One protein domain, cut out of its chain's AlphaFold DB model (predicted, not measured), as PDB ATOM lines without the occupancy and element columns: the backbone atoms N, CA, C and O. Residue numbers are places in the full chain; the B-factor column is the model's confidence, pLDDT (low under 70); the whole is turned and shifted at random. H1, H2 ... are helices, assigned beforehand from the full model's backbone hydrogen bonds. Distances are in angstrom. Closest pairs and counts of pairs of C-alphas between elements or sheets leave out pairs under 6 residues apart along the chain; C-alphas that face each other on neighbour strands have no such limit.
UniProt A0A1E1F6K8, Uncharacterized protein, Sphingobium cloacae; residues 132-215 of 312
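AT A GLANCE: This is residues 132 to 215 of the 312 residues of an uncharacterized protein of Sphingobium cloacae (UniProt A0A1E1F6K8). Three helices, H1, H2 and H3, stand side by side in a row, running in turn opposite ways, and make a flat slab; a long link after H3 folds back over one face of the slab, where its residues 195 to 197 pack on H2, and leads into H4. H4 crosses H3 steeply and runs outward on the side away from H1, so that residues 210 to 215, its last turn and the end of the printed part, stick out. The printed part has 84 residues with four named helices, in the order H1, H2, H3, H4, and no named strand; the class is all helix. The whole is compact, with a radius of gyration of the C-alphas of 12.6 A, and flat, with spans of 42 by 32 by 14 A.

IN THESE COORDINATES: H1 takes residues 132 to 145, 20.0 A from first to last C-alpha, and begins at C-alpha 132 at (198.342, 152.820, 126.452). H2 takes residues 150 to 165, 22.6 A long. H3 takes residues 168 to 183, 21.8 A long, and begins at C-alpha 168 at (194.719, 147.403, 117.083). H4 takes residues 199 to 213, 22.0 A long, and ends at C-alpha 213 at (205.720, 165.894, 95.672).

HOW THE PARTS SIT: H1 and H2 form a helical hairpin: they touch, with the C-alphas of Ser 143 and Arg 150 closest at 4.3 A, and run opposite ways at a shallow tilt of 16 degrees. H2 and H3 form a second helical hairpin: they touch, closest at the C-alphas of Arg 163 and Ala 171, 4.9 A apart, and run opposite ways at a shallow tilt of 7 degrees. H3 and H4 touch, closest at the C-alphas of Gln 180 and Ala 205, 5.3 A apart, and run the same way at a steep tilt of 52 degrees. The helix packing is mostly aligned, but only just: 2 of these 3 pairs are at a shallow tilt. H1 is apart from H3 and from H4, and H2 is apart from H4. In H1, H2 and H3 every O i to N i+4 pair is within hydrogen-bond range; in H4 4 of 11 are, beside 9 of 12 O i to N i+3 pairs.

THE WHOLE: The two C-alphas farthest apart are those of Glu 134 and Lys 215, 43.2 A. The printed part has no cut. The links from H1 to H2, 4 residues, and from H2 to H3, 2 residues, are tight; the link from H3 to H4, residues 184 to 198, is long. Residues 210 to 215, of which 210 to 213 belong to H4, stand free. The mean pLDDT of the printed part is 87.3; it is under 70 at residue 187 and at residues 207 to 215.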
ATOM      1  N   ASP A 132     198.665 151.795 127.457       85.50
ATOM      2  CA  ASP A 132     198.342 152.820 126.452       85.50
ATOM      3  C   ASP A 132     197.543 153.994 127.049       85.50
ATOM      4  O   ASP A 132     197.754 155.153 126.689       85.50
ATOM      5  N   ALA A 133     196.699 153.732 128.056       85.25
ATOM      6  CA  ALA A 133     196.015 154.786 128.810       85.25
ATOM      7  C   ALA A 133     196.987 155.600 129.688       85.25
ATOM      8  O   ALA A 133     196.780 156.797 129.907       85.25
ATOM      9  N   GLU A 134     198.057 154.979 130.193       89.62
ATOM     10  CA  GLU A 134     199.140 155.682 130.893       89.62
ATOM     11  C   GLU A 134     199.970 156.526 129.933       89.62
ATOM     12  O   GLU A 134     200.257 157.685 130.238       89.62
ATOM     13  N   VAL A 135     200.279 155.996 128.747       93.94
ATOM     14  CA  VAL A 135     200.943 156.741 127.669       93.94
ATOM     15  C   VAL A 135     200.105 157.959 127.257       93.94
ATOM     16  O   VAL A 135     200.648 159.056 127.117       93.94
ATOM     17  N   ALA A 136     198.779 157.824 127.164       94.31
ATOM     18  CA  ALA A 136     197.886 158.954 126.900       94.31
ATOM     19  C   ALA A 136     197.991 160.035 127.989       94.31
ATOM     20  O   ALA A 136     198.210 161.209 127.690       94.31
ATOM     21  N   ARG A 137     197.925 159.643 129.270       92.06
ATOM     22  CA  ARG A 137     198.085 160.577 130.402       92.06
ATOM     23  C   ARG A 137     199.458 161.249 130.417       92.06
ATOM     24  O   ARG A 137     199.537 162.449 130.676       92.06
ATOM     25  N   LYS A 138     200.524 160.505 130.108       95.56
ATOM     26  CA  LYS A 138     201.893 161.024 129.980       95.56
ATOM     27  C   LYS A 138     201.957 162.144 128.938       95.56
ATOM     28  O   LYS A 138     202.439 163.230 129.254       95.56
ATOM     29  N   TYR A 139     201.435 161.927 127.731       96.56
ATOM     30  CA  TYR A 139     201.448 162.961 126.688       96.56
ATOM     31  C   TYR A 139     200.510 164.130 126.974       96.56
ATOM     32  O   TYR A 139     200.856 165.268 126.667       96.56
ATOM     33  N   GLN A 140     199.382 163.892 127.642       95.00
ATOM     34  CA  GLN A 140     198.522 164.976 128.116       95.00
ATOM     35  C   GLN A 140     199.232 165.868 129.149       95.00
ATOM     36  O   GLN A 140     199.058 167.087 129.159       95.00
ATOM     37  N   ALA A 141     200.048 165.281 130.027       92.75
ATOM     38  CA  ALA A 141     200.862 166.048 130.965       92.75
ATOM     39  C   ALA A 141     201.954 166.854 130.237       92.75
ATOM     40  O   ALA A 141     202.167 168.028 130.555       92.75
ATOM     41  N   LEU A 142     202.596 166.269 129.218       94.00
ATOM     42  CA  LEU A 142     203.568 166.968 128.372       94.00
ATOM     43  C   LEU A 142     202.933 168.133 127.605       94.00
ATOM     44  O   LEU A 142     203.505 169.218 127.589       94.00
ATOM     45  N   SER A 143     201.716 167.990 127.068       95.19
ATOM     46  CA  SER A 143     201.040 169.101 126.376       95.19
ATOM     47  C   SER A 143     200.765 170.305 127.283       95.19
ATOM     48  O   SER A 143     200.684 171.440 126.814       95.19
ATOM     49  N   ASN A 144     200.627 170.065 128.589       84.50
ATOM     50  CA  ASN A 144     200.419 171.122 129.574       84.50
ATOM     51  C   ASN A 144     201.732 171.770 130.040       84.50
ATOM     52  O   ASN A 144     201.703 172.917 130.474       84.50
ATOM     53  N   SER A 145     202.856 171.048 129.981       92.62
ATOM     54  CA  SER A 145     204.142 171.477 130.557       92.62
ATOM     55  C   SER A 145     205.177 171.938 129.527       92.62
ATOM     56  O   SER A 145     206.040 172.740 129.869       92.62
ATOM     57  N   ASP A 146     205.074 171.496 128.274       94.12
ATOM     58  CA  ASP A 146     205.928 171.915 127.162       94.12
ATOM     59  C   ASP A 146     205.095 172.689 126.131       94.12
ATOM     60  O   ASP A 146     204.444 172.120 125.250       94.12
ATOM     61  N   GLU A 147     205.087 174.018 126.272       90.81
ATOM     62  CA  GLU A 147     204.299 174.901 125.410       90.81
ATOM     63  C   GLU A 147     204.778 174.897 123.955       90.81
ATOM     64  O   GLU A 147     203.951 175.015 123.050       90.81
ATOM     65  N   ALA A 148     206.085 174.723 123.724       93.50
ATOM     66  CA  ALA A 148     206.682 174.758 122.390       93.50
ATOM     67  C   ALA A 148     206.196 173.592 121.520       93.50
ATOM     68  O   ALA A 148     205.985 173.762 120.321       93.50
ATOM     69  N   ASN A 149     205.946 172.433 122.135       93.88
ATOM     70  CA  ASN A 149     205.478 171.226 121.451       93.88
ATOM     71  C   ASN A 149     204.045 170.828 121.841       93.88
ATOM     72  O   ASN A 149     203.624 169.694 121.601       93.88
ATOM     73  N   ARG A 150     203.256 171.750 122.414       93.31
ATOM     74  CA  ARG A 150     201.897 171.477 122.922       93.31
ATOM     75  C   ARG A 150     201.001 170.779 121.900       93.31
ATOM     76  O   ARG A 150     200.264 169.858 122.258       93.31
ATOM     77  N   GLN A 151     201.050 171.210 120.640       89.25
ATOM     78  CA  GLN A 151     200.250 170.612 119.566       89.25
ATOM     79  C   GLN A 151     200.674 169.164 119.295       89.25
ATOM     80  O   GLN A 151     199.814 168.282 119.235       89.25
ATOM     81  N   SER A 152     201.982 168.900 119.237       95.38
ATOM     82  CA  SER A 152     202.525 167.554 119.044       95.38
ATOM     83  C   SER A 152     202.141 166.620 120.191       95.38
ATOM     84  O   SER A 152     201.638 165.524 119.962       95.38
ATOM     85  N   TRP A 153     202.273 167.080 121.437       96.06
ATOM     86  CA  TRP A 153     201.903 166.293 122.616       96.06
ATOM     87  C   TRP A 153     200.404 166.021 122.720       96.06
ATOM     88  O   TRP A 153     200.008 164.915 123.081       96.06
ATOM     89  N   THR A 154     199.562 166.979 122.331       95.19
ATOM     90  CA  THR A 154     198.105 166.771 122.278       95.19
ATOM     91  C   THR A 154     197.745 165.691 121.255       95.19
ATOM     92  O   THR A 154     196.944 164.801 121.541       95.19
ATOM     93  N   ALA A 155     198.377 165.720 120.081       95.06
ATOM     94  CA  ALA A 155     198.189 164.716 119.040       95.06
ATOM     95  C   ALA A 155     198.644 163.315 119.498       95.06
ATOM     96  O   ALA A 155     197.920 162.334 119.332       95.06
ATOM     97  N   CYS A 156     199.802 163.230 120.157       96.25
ATOM     98  CA  CYS A 156     200.316 161.993 120.748       96.25
ATOM     99  C   CYS A 156     199.400 161.428 121.846       96.25
ATOM    100  O   CYS A 156     199.154 160.221 121.883       96.25
ATOM    101  N   SER A 157     198.846 162.295 122.701       95.81
ATOM    102  CA  SER A 157     197.850 161.928 123.719       95.81
ATOM    103  C   SER A 157     196.611 161.295 123.082       95.81
ATOM    104  O   SER A 157     196.180 160.217 123.495       95.81
ATOM    105  N   ALA A 158     196.084 161.906 122.016       93.38
ATOM    106  CA  ALA A 158     194.924 161.389 121.296       93.38
ATOM    107  C   ALA A 158     195.195 160.023 120.640       93.38
ATOM    108  O   ALA A 158     194.355 159.126 120.730       93.38
ATOM    109  N   ALA A 159     196.368 159.839 120.022       95.94
ATOM    110  CA  ALA A 159     196.759 158.559 119.429       95.94
ATOM    111  C   ALA A 159     196.835 157.440 120.482       95.94
ATOM    112  O   ALA A 159     196.226 156.386 120.304       95.94
ATOM    113  N   ALA A 160     197.502 157.692 121.612       95.44
ATOM    114  CA  ALA A 160     197.592 156.733 122.713       95.44
ATOM    115  C   ALA A 160     196.219 156.419 123.334       95.44
ATOM    116  O   ALA A 160     195.898 155.258 123.588       95.44
ATOM    117  N   LEU A 161     195.365 157.433 123.508       92.81
ATOM    118  CA  LEU A 161     194.008 157.234 124.012       92.81
ATOM    119  C   LEU A 161     193.196 156.348 123.062       92.81
ATOM    120  O   LEU A 161     192.528 155.419 123.515       92.81
ATOM    121  N   LYS A 162     193.284 156.578 121.746       91.75
ATOM    122  CA  LYS A 162     192.598 155.739 120.759       91.75
ATOM    123  C   LYS A 162     193.059 154.285 120.842       91.75
ATOM    124  O   LYS A 162     192.206 153.404 120.827       91.75
ATOM    125  N   ARG A 163     194.361 154.031 121.006       93.25
ATOM    126  CA  ARG A 163     194.889 152.672 121.221       93.25
ATOM    127  C   ARG A 163     194.337 152.007 122.478       93.25
ATOM    128  O   ARG A 163     194.084 150.811 122.457       93.25
ATOM    129  N   SER A 164     194.082 152.776 123.536       90.88
ATOM    130  CA  SER A 164     193.481 152.225 124.757       90.88
ATOM    131  C   SER A 164     191.986 151.897 124.635       90.88
ATOM    132  O   SER A 164     191.462 151.148 125.454       90.88
ATOM    133  N   LEU A 165     191.288 152.463 123.643       84.31
ATOM    134  CA  LEU A 165     189.830 152.345 123.487       84.31
ATOM    135  C   LEU A 165     189.399 151.481 122.299       84.31
ATOM    136  O   LEU A 165     188.270 150.991 122.280       84.31
ATOM    137  N   ALA A 166     190.249 151.350 121.285       81.75
ATOM    138  CA  ALA A 166     189.924 150.715 120.016       81.75
ATOM    139  C   ALA A 166     190.733 149.432 119.798       81.75
ATOM    140  O   ALA A 166     191.744 149.180 120.452       81.75
ATOM    141  N   SER A 167     190.295 148.616 118.838       86.94
ATOM    142  CA  SER A 167     191.090 147.478 118.369       86.94
ATOM    143  C   SER A 167     192.402 147.946 117.721       86.94
ATOM    144  O   SER A 167     192.496 149.083 117.255       86.94
ATOM    145  N   GLY A 168     193.405 147.063 117.643       86.62
ATOM    146  CA  GLY A 168     194.719 147.403 117.083       86.62
ATOM    147  C   GLY A 168     194.656 147.983 115.665       86.62
ATOM    148  O   GLY A 168     195.294 148.992 115.399       86.62
ATOM    149  N   GLU A 169     193.832 147.419 114.778       86.25
ATOM    150  CA  GLU A 169     193.703 147.903 113.394       86.25
ATOM    151  C   GLU A 169     193.079 149.306 113.318       86.25
ATOM    152  O   GLU A 169     193.586 150.185 112.618       86.25
ATOM    153  N   GLU A 170     192.001 149.542 114.068       73.44
ATOM    154  CA  GLU A 170     191.338 150.847 114.117       73.44
ATOM    155  C   GLU A 170     192.246 151.914 114.746       73.44
ATOM    156  O   GLU A 170     192.314 153.054 114.275       73.44
ATOM    157  N   ALA A 171     192.975 151.541 115.797       90.56
ATOM    158  CA  ALA A 171     193.927 152.420 116.449       90.56
ATOM    159  C   ALA A 171     195.136 152.736 115.558       90.56
ATOM    160  O   ALA A 171     195.575 153.884 115.523       90.56
ATOM    161  N   ASP A 172     195.641 151.764 114.797       95.06
ATOM    162  CA  ASP A 172     196.750 151.959 113.861       95.06
ATOM    163  C   ASP A 172     196.346 152.861 112.687       95.06
ATOM    164  O   ASP A 172     197.115 153.739 112.288       95.06
ATOM    165  N   ALA A 173     195.129 152.704 112.157       89.25
ATOM    166  CA  ALA A 173     194.598 153.589 111.119       89.25
ATOM    167  C   ALA A 173     194.527 155.047 111.603       89.25
ATOM    168  O   ALA A 173     194.959 155.960 110.896       89.25
ATOM    169  N   TYR A 174     194.044 155.259 112.828       93.06
ATOM    170  CA  TYR A 174     194.046 156.577 113.458       93.06
ATOM    171  C   TYR A 174     195.472 157.087 113.717       93.06
ATOM    172  O   TYR A 174     195.784 158.235 113.410       93.06
ATOM    173  N   GLY A 175     196.370 156.224 114.196       95.56
ATOM    174  CA  GLY A 175     197.780 156.543 114.412       95.56
ATOM    175  C   GLY A 175     198.483 157.044 113.147       95.56
ATOM    176  O   GLY A 175     199.241 158.008 113.220       95.56
ATOM    177  N   VAL A 176     198.183 156.471 111.974       95.06
ATOM    178  CA  VAL A 176     198.699 156.957 110.679       95.06
ATOM    179  C   VAL A 176     198.176 158.358 110.348       95.06
ATOM    180  O   VAL A 176     198.955 159.199 109.906       95.06
ATOM    181  N   GLN A 177     196.892 158.642 110.580       91.00
ATOM    182  CA  GLN A 177     196.322 159.980 110.344       91.00
ATOM    183  C   GLN A 177     196.970 161.033 111.250       91.00
ATOM    184  O   GLN A 177     197.341 162.117 110.800       91.00
ATOM    185  N   VAL A 178     197.162 160.695 112.527       95.25
ATOM    186  CA  VAL A 178     197.846 161.575 113.480       95.25
ATOM    187  C   VAL A 178     199.309 161.775 113.078       95.25
ATOM    188  O   VAL A 178     199.792 162.904 113.107       95.25
ATOM    189  N   ALA A 179     200.004 160.720 112.644       95.31
ATOM    190  CA  ALA A 179     201.378 160.812 112.154       95.31
ATOM    191  C   ALA A 179     201.506 161.731 110.927       95.31
ATOM    192  O   ALA A 179     202.440 162.524 110.860       95.31
ATOM    193  N   GLN A 180     200.561 161.680 109.983       92.00
ATOM    194  CA  GLN A 180     200.527 162.595 108.832       92.00
ATOM    195  C   GLN A 180     200.388 164.050 109.271       92.00
ATOM    196  O   GLN A 180     201.149 164.904 108.831       92.00
ATOM    197  N   MET A 181     199.446 164.329 110.174       92.69
ATOM    198  CA  MET A 181     199.266 165.672 110.720       92.69
ATOM    199  C   MET A 181     200.531 166.150 111.444       92.69
ATOM    200  O   MET A 181     200.976 167.274 111.231       92.69
ATOM    201  N   LEU A 182     201.132 165.293 112.274       92.88
ATOM    202  CA  LEU A 182     202.360 165.598 113.003       92.88
ATOM    203  C   LEU A 182     203.528 165.897 112.064       92.88
ATOM    204  O   LEU A 182     204.286 166.812 112.342       92.88
ATOM    205  N   ARG A 183     203.658 165.201 110.932       90.25
ATOM    206  CA  ARG A 183     204.702 165.462 109.924       90.25
ATOM    207  C   ARG A 183     204.595 166.835 109.257       90.25
ATOM    208  O   ARG A 183     205.586 167.323 108.725       90.25
ATOM    209  N   LEU A 184     203.428 167.483 109.305       87.00
ATOM    210  CA  LEU A 184     203.273 168.861 108.822       87.00
ATOM    211  C   LEU A 184     203.908 169.893 109.767       87.00
ATOM    212  O   LEU A 184     204.162 171.019 109.342       87.00
ATOM    213  N   ILE A 185     204.135 169.528 111.033       86.19
ATOM    214  CA  ILE A 185     204.627 170.432 112.086       86.19
ATOM    215  C   ILE A 185     205.945 169.970 112.723       86.19
ATOM    216  O   ILE A 185     206.699 170.795 113.232       86.19
ATOM    217  N   ALA A 186     206.240 168.673 112.692       79.12
ATOM    218  CA  ALA A 186     207.474 168.082 113.179       79.12
ATOM    219  C   ALA A 186     208.539 168.133 112.080       79.12
ATOM    220  O   ALA A 186     208.282 167.793 110.928       79.12
ATOM    221  N   VAL A 187     209.747 168.549 112.453       69.81
ATOM    222  CA  VAL A 187     210.901 168.654 111.545       69.81
ATOM    223  C   VAL A 187     211.757 167.386 111.504       69.81
ATOM    224  O   VAL A 187     212.596 167.252 110.615       69.81
ATOM    225  N   ASP A 188     211.530 166.449 112.424       80.88
ATOM    226  CA  ASP A 188     212.350 165.252 112.578       80.88
ATOM    227  C   ASP A 188     211.803 164.047 111.796       80.88
ATOM    228  O   ASP A 188     210.599 163.872 111.610       80.88
ATOM    229  N   ASP A 189     212.707 163.161 111.366       85.50
ATOM    230  CA  ASP A 189     212.357 161.907 110.680       85.50
ATOM    231  C   ASP A 189     211.796 160.831 111.635       85.50
ATOM    232  O   ASP A 189     211.277 159.812 111.174       85.50
ATOM    233  N   ALA A 190     211.856 161.049 112.951       91.56
ATOM    234  CA  ALA A 190     211.365 160.128 113.975       91.56
ATOM    235  C   ALA A 190     210.031 160.592 114.579       91.56
ATOM    236  O   ALA A 190     209.773 161.788 114.701       91.56
ATOM    237  N   SER A 191     209.203 159.632 114.999       92.69
ATOM    238  CA  SER A 191     207.976 159.935 115.743       92.69
ATOM    239  C   SER A 191     208.316 160.649 117.060       92.69
ATOM    240  O   SER A 191     209.136 160.129 117.822       92.69
ATOM    241  N   PRO A 192     207.664 161.779 117.397       94.56
ATOM    242  CA  PRO A 192     207.865 162.436 118.688       94.56
ATOM    243  C   PRO A 192     207.343 161.587 119.861       94.56
ATOM    244  O   PRO A 192     207.709 161.825 121.008       94.56
ATOM    245  N   CYS A 193     206.500 160.586 119.586       95.62
ATOM    246  CA  CYS A 193     205.877 159.730 120.587       95.62
ATOM    247  C   CYS A 193     205.849 158.256 120.154       95.62
ATOM    248  O   CYS A 193     204.793 157.744 119.785       95.62
ATOM    249  N   PRO A 194     206.991 157.545 120.190       95.75
ATOM    250  CA  PRO A 194     207.114 156.189 119.642       95.75
ATOM    251  C   PRO A 194     206.283 155.119 120.373       95.75
ATOM    252  O   PRO A 194     205.985 154.075 119.802       95.75
ATOM    253  N   ASP A 195     205.898 155.370 121.621       95.06
ATOM    254  CA  ASP A 195     204.983 154.557 122.435       95.06
ATOM    255  C   ASP A 195     203.495 154.793 122.094       95.06
ATOM    256  O   ASP A 195     202.682 153.896 122.292       95.06
ATOM    257  N   ALA A 196     203.129 155.956 121.542       95.50
ATOM    258  CA  ALA A 196     201.772 156.248 121.059       95.50
ATOM    259  C   ALA A 196     201.607 155.971 119.554       95.50
ATOM    260  O   ALA A 196     200.573 155.486 119.101       95.50
ATOM    261  N   ILE A 197     202.639 156.298 118.779       96.56
ATOM    262  CA  ILE A 197     202.720 156.164 117.327       96.56
ATOM    263  C   ILE A 197     204.037 155.442 117.026       96.56
ATOM    264  O   ILE A 197     205.073 156.100 116.864       96.56
ATOM    265  N   PRO A 198     204.015 154.097 116.964       95.94
ATOM    266  CA  PRO A 198     205.193 153.307 116.640       95.94
ATOM    267  C   PRO A 198     205.829 153.739 115.322       95.94
ATOM    268  O   PRO A 198     205.133 154.138 114.384       95.94
ATOM    269  N   GLN A 199     207.151 153.584 115.219       94.62
ATOM    270  CA  GLN A 199     207.914 154.011 114.042       94.62
ATOM    271  C   GLN A 199     207.360 153.420 112.734       94.62
ATOM    272  O   GLN A 199     207.292 154.116 111.730       94.62
ATOM    273  N   ALA A 200     206.847 152.185 112.756       95.19
ATOM    274  CA  ALA A 200     206.206 151.575 111.592       95.19
ATOM    275  C   ALA A 200     204.995 152.378 111.065       95.19
ATOM    276  O   ALA A 200     204.818 152.500 109.854       95.19
ATOM    277  N   LEU A 201     204.169 152.951 111.952       95.19
ATOM    278  CA  LEU A 201     203.048 153.813 111.554       95.19
ATOM    279  C   LEU A 201     203.540 155.184 111.078       95.19
ATOM    280  O   LEU A 201     202.999 155.734 110.118       95.19
ATOM    281  N   TRP A 202     204.586 155.710 111.716       95.12
ATOM    282  CA  TRP A 202     205.226 156.966 111.325       95.12
ATOM    283  C   TRP A 202     205.846 156.906 109.924       95.12
ATOM    284  O   TRP A 202     205.678 157.827 109.122       95.12
ATOM    285  N   ASP A 203     206.519 155.803 109.605       93.50
ATOM    286  CA  ASP A 203     207.100 155.552 108.287       93.50
ATOM    287  C   ASP A 203     206.002 155.325 107.245       93.50
ATOM    288  O   ASP A 203     206.081 155.843 106.132       93.50
ATOM    289  N   LYS A 204     204.921 154.624 107.614       92.81
ATOM    290  CA  LYS A 204     203.748 154.446 106.746       92.81
ATOM    291  C   LYS A 204     203.089 155.781 106.379       92.81
ATOM    292  O   LYS A 204     202.616 155.931 105.254       92.81
ATOM    293  N   ALA A 205     203.098 156.762 107.283       90.69
ATOM    294  CA  ALA A 205     202.608 158.111 107.002       90.69
ATOM    295  C   ALA A 205     203.480 158.878 105.982       90.69
ATOM    296  O   ALA A 205     202.936 159.680 105.225       90.69
ATOM    297  N   LYS A 206     204.788 158.579 105.883       84.50
ATOM    298  CA  LYS A 206     205.729 159.212 104.929       84.50
ATOM    299  C   LYS A 206     205.328 159.011 103.470       84.50
ATOM    300  O   LYS A 206     205.474 159.920 102.660       84.50
ATOM    301  N   GLY A 207     204.789 157.837 103.137       67.56
ATOM    302  CA  GLY A 207     204.426 157.480 101.761       67.56
ATOM    303  C   GLY A 207     203.286 158.312 101.164       67.56
ATOM    304  O   GLY A 207     203.056 158.249  99.960       67.56
ATOM    305  N   ILE A 208     202.576 159.095 101.983       57.66
ATOM    306  CA  ILE A 208     201.472 159.952 101.533       57.66
ATOM    307  C   ILE A 208     201.946 161.393 101.272       57.66
ATOM    308  O   ILE A 208     201.391 162.052 100.394       57.66
ATOM    309  N   ASP A 209     203.044 161.838 101.892       54.62
ATOM    310  CA  ASP A 209     203.700 163.119 101.570       54.62
ATOM    311  C   ASP A 209     204.278 163.127 100.134       54.62
ATOM    312  O   ASP A 209     204.335 164.170  99.472       54.62
ATOM    313  N   ASP A 210     204.649 161.954  99.606       52.06
ATOM    314  CA  ASP A 210     205.126 161.788  98.226       52.06
ATOM    315  C   ASP A 210     204.007 161.897  97.174       52.06
ATOM    316  O   ASP A 210     204.285 162.220  96.014       52.06
ATOM    317  N   LEU A 211     202.734 161.740  97.560       50.25
ATOM    318  CA  LEU A 211     201.597 161.976  96.657       50.25
ATOM    319  C   LEU A 211     201.416 163.470  96.329       50.25
ATOM    320  O   LEU A 211     200.811 163.798  95.310       50.25
ATOM    321  N   GLY A 212     201.984 164.372  97.140       49.94
ATOM    322  CA  GLY A 212     202.027 165.816  96.874       49.94
ATOM    323  C   GLY A 212     203.316 166.310  96.201       49.94
ATOM    324  O   GLY A 212     203.336 167.413  95.656       49.94
ATOM    325  N   LYS A 213     204.398 165.515  96.218       48.56
ATOM    326  CA  LYS A 213     205.720 165.894  95.672       48.56
ATOM    327  C   LYS A 213     206.136 165.122  94.414       48.56
ATOM    328  O   LYS A 213     207.120 165.494  93.774       48.56
ATOM    329  N   GLY A 214     205.398 164.090  94.008       45.19
ATOM    330  CA  GLY A 214     205.678 163.346  92.780       45.19
ATOM    331  C   GLY A 214     205.568 164.224  91.528       45.19
ATOM    332  O   GLY A 214     204.489 164.731  91.258       45.19
ATOM    333  N   LYS A 215     206.681 164.386  90.785       44.94
ATOM    334  CA  LYS A 215     206.927 164.955  89.426       44.94
ATOM    335  C   LYS A 215     206.173 166.213  88.933       44.94
ATOM    336  O   LYS A 215     206.768 166.976  88.174       44.94
TER     337      LYS A 215